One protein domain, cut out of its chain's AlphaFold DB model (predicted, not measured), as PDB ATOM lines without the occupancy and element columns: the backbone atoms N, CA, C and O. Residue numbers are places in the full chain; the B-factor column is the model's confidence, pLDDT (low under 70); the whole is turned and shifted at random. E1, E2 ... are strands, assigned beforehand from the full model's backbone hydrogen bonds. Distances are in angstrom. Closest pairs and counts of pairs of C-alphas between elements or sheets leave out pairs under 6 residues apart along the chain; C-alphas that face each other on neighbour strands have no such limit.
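Overview. This is residues 52 to 58 and 68 to 106 of the 112 residues of an uncharacterized protein of Methanobrevibacter sp. A27 (UniProt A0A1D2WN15). Two small two-stranded hairpins, E1-E2 and E3-E4, make an L, its corner where E2 runs on into E3; the tail folds back to pair with the end of E4. The printed part has 46 residues, no named helix and four strands in order E1 to E4, two antiparallel sheets, all strand, with 20 residues in named elements, under half. It is compact, radius of gyration of the C-alphas 10.6 A, spanning 30 by 26 by 22 A.

Along the chain. Start at C-alpha 52, (136.513, 158.513, 168.259). Beyond the cut, find E1, residues 71 to 75, 13.0 A, from (141.986, 156.099, 169.146); then E2, 80 to 84, 12.7 A; E3, 86 to 90, 13.1 A; E4, 95 to 99, 13.0 A, ending at (151.066, 152.145, 166.248).

Arrangement. In hairpin E1-E2, antiparallel at 139 degrees, find N 73 and O 82 within hydrogen-bond range, 2.9 A. E2 runs on into E3 at 89 degrees. In hairpin E3-E4, antiparallel at 148 degrees, find N 88 and O 97, 2.9 A. Residues 98 to 99 pair antiparallel with 105 to 106. E1 and E3 are only just apart, closest 8.4 A.

Size, cuts and confidence. Residues 59 to 67 are not printed; C-alphas 58 and 68 are 18.6 A apart. The three links between strands are tight. Model pLDDT is under 70 at 52 to 58, 68 to 70 and 76.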
ATOM      1  N   THR A  52     135.164 158.166 168.762       39.38
ATOM      2  CA  THR A  52     136.513 158.513 168.259       39.38
ATOM      3  C   THR A  52     137.139 159.629 169.093       39.38
ATOM      4  O   THR A  52     136.779 160.793 168.945       39.38
ATOM      5  N   THR A  53     138.106 159.284 169.944       40.81
ATOM      6  CA  THR A  53     138.975 160.273 170.597       40.81
ATOM      7  C   THR A  53     140.134 160.573 169.654       40.81
ATOM      8  O   THR A  53     141.002 159.727 169.428       40.81
ATOM      9  N   VAL A  54     140.124 161.766 169.062       45.97
ATOM     10  CA  VAL A  54     141.266 162.303 168.319       45.97
ATOM     11  C   VAL A  54     142.223 162.897 169.344       45.97
ATOM     12  O   VAL A  54     141.940 163.942 169.924       45.97
ATOM     13  N   VAL A  55     143.333 162.211 169.604       49.44
ATOM     14  CA  VAL A  55     144.346 162.678 170.556       49.44
ATOM     15  C   VAL A  55     145.450 163.383 169.781       49.44
ATOM     16  O   VAL A  55     146.202 162.762 169.034       49.44
ATOM     17  N   GLY A  56     145.523 164.702 169.955       40.62
ATOM     18  CA  GLY A  56     146.732 165.494 169.704       40.62
ATOM     19  C   GLY A  56     147.674 165.523 170.914       40.62
ATOM     20  O   GLY A  56     148.681 166.221 170.885       40.62
ATOM     21  N   ASP A  57     147.342 164.780 171.971       41.34
ATOM     22  CA  ASP A  57     148.067 164.725 173.233       41.34
ATOM     23  C   ASP A  57     148.431 163.260 173.518       41.34
ATOM     24  O   ASP A  57     147.579 162.443 173.855       41.34
ATOM     25  N   ASN A  58     149.698 162.901 173.297       45.47
ATOM     26  CA  ASN A  58     150.226 161.562 173.578       45.47
ATOM     27  C   ASN A  58     150.645 161.447 175.055       45.47
ATOM     28  O   ASN A  58     151.720 160.915 175.336       45.47
ATOM     29  N   ASN A  68     134.766 151.126 174.140       45.25
ATOM     30  CA  ASN A  68     135.170 150.644 172.816       45.25
ATOM     31  C   ASN A  68     135.925 151.676 171.945       45.25
ATOM     32  O   ASN A  68     135.937 151.520 170.733       45.25
ATOM     33  N   THR A  69     136.508 152.734 172.512       52.66
ATOM     34  CA  THR A  69     137.026 153.923 171.828       52.66
ATOM     35  C   THR A  69     138.217 153.604 170.935       52.66
ATOM     36  O   THR A  69     139.302 153.284 171.410       52.66
ATOM     37  N   THR A  70     138.028 153.721 169.617       61.75
ATOM     38  CA  THR A  70     139.130 153.626 168.656       61.75
ATOM     39  C   THR A  70     139.872 154.956 168.633       61.75
ATOM     40  O   THR A  70     139.367 155.957 168.116       61.75
ATOM     41  N   TYR A  71     141.069 154.967 169.211       70.31
ATOM     42  CA  TYR A  71     141.986 156.099 169.146       70.31
ATOM     43  C   TYR A  71     142.456 156.305 167.713       70.31
ATOM     44  O   TYR A  71     142.746 155.335 167.015       70.31
ATOM     45  N   LYS A  72     142.533 157.561 167.264       75.81
ATOM     46  CA  LYS A  72     143.078 157.894 165.943       75.81
ATOM     47  C   LYS A  72     144.134 158.983 166.047       75.81
ATOM     48  O   LYS A  72     143.979 159.916 166.832       75.81
ATOM     49  N   VAL A  73     145.163 158.883 165.212       72.69
ATOM     50  CA  VAL A  73     146.222 159.891 165.064       72.69
ATOM     51  C   VAL A  73     146.189 160.503 163.676       72.69
ATOM     52  O   VAL A  73     145.852 159.833 162.701       72.69
ATOM     53  N   TYR A  74     146.518 161.787 163.578       73.94
ATOM     54  CA  TYR A  74     146.611 162.468 162.293       73.94
ATOM     55  C   TYR A  74     147.899 162.065 161.570       73.94
ATOM     56  O   TYR A  74     148.993 162.233 162.108       73.94
ATOM     57  N   ASN A  75     147.770 161.555 160.346       73.00
ATOM     58  CA  ASN A  75     148.887 161.303 159.452       73.00
ATOM     59  C   ASN A  75     148.986 162.439 158.418       73.00
ATOM     60  O   ASN A  75     148.174 162.489 157.491       73.00
ATOM     61  N   PRO A  76     149.996 163.324 158.517       64.94
ATOM     62  CA  PRO A  76     150.155 164.439 157.589       64.94
ATOM     63  C   PRO A  76     150.525 164.001 156.166       64.94
ATOM     64  O   PRO A  76     150.349 164.775 155.234       64.94
ATOM     65  N   GLN A  77     151.045 162.784 155.971       70.81
ATOM     66  CA  GLN A  77     151.421 162.301 154.636       70.81
ATOM     67  C   GLN A  77     150.207 161.933 153.784       70.81
ATOM     68  O   GLN A  77     150.258 162.041 152.562       70.81
ATOM     69  N   SER A  78     149.134 161.472 154.426       76.62
ATOM     70  CA  SER A  78     147.886 161.081 153.771       76.62
ATOM     71  C   SER A  78     146.739 162.055 154.039       76.62
ATOM     72  O   SER A  78     145.635 161.799 153.570       76.62
ATOM     73  N   ASP A  79     146.996 163.136 154.786       73.44
ATOM     74  CA  ASP A  79     145.998 164.122 155.223       73.44
ATOM     75  C   ASP A  79     144.755 163.445 155.836       73.44
ATOM     76  O   ASP A  79     143.608 163.692 155.464       73.44
ATOM     77  N   SER A  80     144.988 162.477 156.730       72.44
ATOM     78  CA  SER A  80     143.924 161.610 157.250       72.44
ATOM     79  C   SER A  80     144.178 161.129 158.674       72.44
ATOM     80  O   SER A  80     145.321 160.967 159.092       72.44
ATOM     81  N   TYR A  81     143.111 160.778 159.396       76.44
ATOM     82  CA  TYR A  81     143.205 160.155 160.717       76.44
ATOM     83  C   TYR A  81     143.251 158.628 160.625       76.44
ATOM     84  O   TYR A  81     142.337 158.008 160.081       76.44
ATOM     85  N   VAL A  82     144.286 158.028 161.208       75.06
ATOM     86  CA  VAL A  82     144.523 156.581 161.199       75.06
ATOM     87  C   VAL A  82     144.223 155.997 162.581       75.06
ATOM     88  O   VAL A  82     144.688 156.562 163.574       75.06
ATOM     89  N   PRO A  83     143.450 154.901 162.685       77.81
ATOM     90  CA  PRO A  83     143.230 154.219 163.954       77.81
ATOM     91  C   PRO A  83     144.518 153.597 164.493       77.81
ATOM     92  O   PRO A  83     145.273 152.972 163.756       77.81
ATOM     93  N   VAL A  84     144.744 153.749 165.794       79.06
ATOM     94  CA  VAL A  84     145.885 153.177 166.509       79.06
ATOM     95  C   VAL A  84     145.399 152.253 167.612       79.06
ATOM     96  O   VAL A  84     144.350 152.475 168.219       79.06
ATOM     97  N   ILE A  85     146.177 151.203 167.857       81.06
ATOM     98  CA  ILE A  85     145.838 150.133 168.802       81.06
ATOM     99  C   ILE A  85     146.702 150.166 170.068       81.06
ATOM    100  O   ILE A  85     146.433 149.427 171.010       81.06
ATOM    101  N   GLY A  86     147.724 151.024 170.115       75.12
ATOM    102  CA  GLY A  86     148.531 151.219 171.313       75.12
ATOM    103  C   GLY A  86     149.652 152.239 171.149       75.12
ATOM    104  O   GLY A  86     149.823 152.854 170.095       75.12
ATOM    105  N   GLU A  87     150.435 152.379 172.218       79.38
ATOM    106  CA  GLU A  87     151.616 153.239 172.304       79.38
ATOM    107  C   GLU A  87     152.822 152.481 172.868       79.38
ATOM    108  O   GLU A  87     152.668 151.518 173.624       79.38
ATOM    109  N   LYS A  88     154.030 152.890 172.475       77.75
ATOM    110  CA  LYS A  88     155.304 152.353 172.968       77.75
ATOM    111  C   LYS A  88     156.366 153.446 173.008       77.75
ATOM    112  O   LYS A  88     156.298 154.433 172.272       77.75
ATOM    113  N   PHE A  89     157.364 153.246 173.860       80.25
ATOM    114  CA  PHE A  89     158.567 154.065 173.867       80.25
ATOM    115  C   PHE A  89     159.615 153.466 172.935       80.25
ATOM    116  O   PHE A  89     159.847 152.257 172.948       80.25
ATOM    117  N   ASP A  90     160.226 154.310 172.115       81.94
ATOM    118  CA  ASP A  90     161.367 153.958 171.284       81.94
ATOM    119  C   ASP A  90     162.645 154.492 171.935       81.94
ATOM    120  O   ASP A  90     162.850 155.706 172.011       81.94
ATOM    121  N   GLU A  91     163.485 153.580 172.424       85.31
ATOM    122  CA  GLU A  91     164.757 153.910 173.074       85.31
ATOM    123  C   GLU A  91     165.807 154.426 172.078       85.31
ATOM    124  O   GLU A  91     166.666 155.214 172.465       85.31
ATOM    125  N   GLU A  92     165.729 154.046 170.796       85.31
ATOM    126  CA  GLU A  92     166.711 154.437 169.774       85.31
ATOM    127  C   GLU A  92     166.623 155.935 169.467       85.31
ATOM    128  O   GLU A  92     167.634 156.626 169.339       85.31
ATOM    129  N   VAL A  93     165.396 156.453 169.391       80.75
ATOM    130  CA  VAL A  93     165.116 157.869 169.108       80.75
ATOM    131  C   VAL A  93     164.605 158.639 170.329       80.75
ATOM    132  O   VAL A  93     164.220 159.804 170.201       80.75
ATOM    133  N   ASN A  94     164.610 158.001 171.505       78.56
ATOM    134  CA  ASN A  94     164.179 158.551 172.792       78.56
ATOM    135  C   ASN A  94     162.808 159.251 172.707       78.56
ATOM    136  O   ASN A  94     162.640 160.401 173.128       78.56
ATOM    137  N   ARG A  95     161.827 158.589 172.082       77.69
ATOM    138  CA  ARG A  95     160.515 159.183 171.783       77.69
ATOM    139  C   ARG A  95     159.392 158.157 171.880       77.69
ATOM    140  O   ARG A  95     159.533 157.013 171.467       77.69
ATOM    141  N   TRP A  96     158.240 158.598 172.374       78.31
ATOM    142  CA  TRP A  96     157.005 157.817 172.332       78.31
ATOM    143  C   TRP A  96     156.382 157.818 170.934       78.31
ATOM    144  O   TRP A  96     156.371 158.846 170.254       78.31
ATOM    145  N   TYR A  97     155.821 156.683 170.530       79.44
ATOM    146  CA  TYR A  97     155.063 156.532 169.292       79.44
ATOM    147  C   TYR A  97     153.771 155.756 169.534       79.44
ATOM    148  O   TYR A  97     153.688 154.925 170.441       79.44
ATOM    149  N   THR A  98     152.778 156.004 168.687       81.69
ATOM    150  CA  THR A  98     151.595 155.146 168.559       81.69
ATOM    151  C   THR A  98     151.743 154.226 167.354       81.69
ATOM    152  O   THR A  98     152.528 154.511 166.445       81.69
ATOM    153  N   TYR A  99     151.028 153.101 167.353       80.94
ATOM    154  CA  TYR A  99     151.066 152.145 166.248       80.94
ATOM    155  C   TYR A  99     149.684 151.630 165.853       80.94
ATOM    156  O   TYR A  99     148.796 151.480 166.697       80.94
ATOM    157  N   ASP A 100     149.511 151.390 164.554       84.50
ATOM    158  CA  ASP A 100     148.310 150.776 163.987       84.50
ATOM    159  C   ASP A 100     148.391 149.240 163.983       84.50
ATOM    160  O   ASP A 100     149.349 148.638 164.477       84.50
ATOM    161  N   ASP A 101     147.354 148.594 163.453       82.56
ATOM    162  CA  ASP A 101     147.256 147.136 163.356       82.56
ATOM    163  C   ASP A 101     148.247 146.510 162.357       82.56
ATOM    164  O   ASP A 101     148.507 145.308 162.428       82.56
ATOM    165  N   GLN A 102     148.850 147.323 161.483       85.88
ATOM    166  CA  GLN A 102     149.929 146.931 160.574       85.88
ATOM    167  C   GLN A 102     151.322 147.176 161.182       85.88
ATOM    168  O   GLN A 102     152.334 146.828 160.572       85.88
ATOM    169  N   GLY A 103     151.396 147.759 162.383       83.12
ATOM    170  CA  GLY A 103     152.643 148.076 163.074       83.12
ATOM    171  C   GLY A 103     153.354 149.330 162.557       83.12
ATOM    172  O   GLY A 103     154.525 149.538 162.884       83.12
ATOM    173  N   VAL A 104     152.685 150.175 161.767       85.56
ATOM    174  CA  VAL A 104     153.240 151.469 161.348       85.56
ATOM    175  C   VAL A 104     153.373 152.366 162.573       85.56
ATOM    176  O   VAL A 104     152.460 152.456 163.387       85.56
ATOM    177  N   ARG A 105     154.528 153.027 162.714       85.75
ATOM    178  CA  ARG A 105     154.842 153.900 163.851       85.75
ATOM    179  C   ARG A 105     154.549 155.355 163.509       85.75
ATOM    180  O   ARG A 105     155.075 155.874 162.527       85.75
ATOM    181  N   TYR A 106     153.795 156.029 164.370       80.69
ATOM    182  CA  TYR A 106     153.477 157.448 164.252       80.69
ATOM    183  C   TYR A 106     154.145 158.212 165.401       80.69
ATOM    184  O   TYR A 106     153.745 158.113 166.564       80.69
TER     185      TYR A 106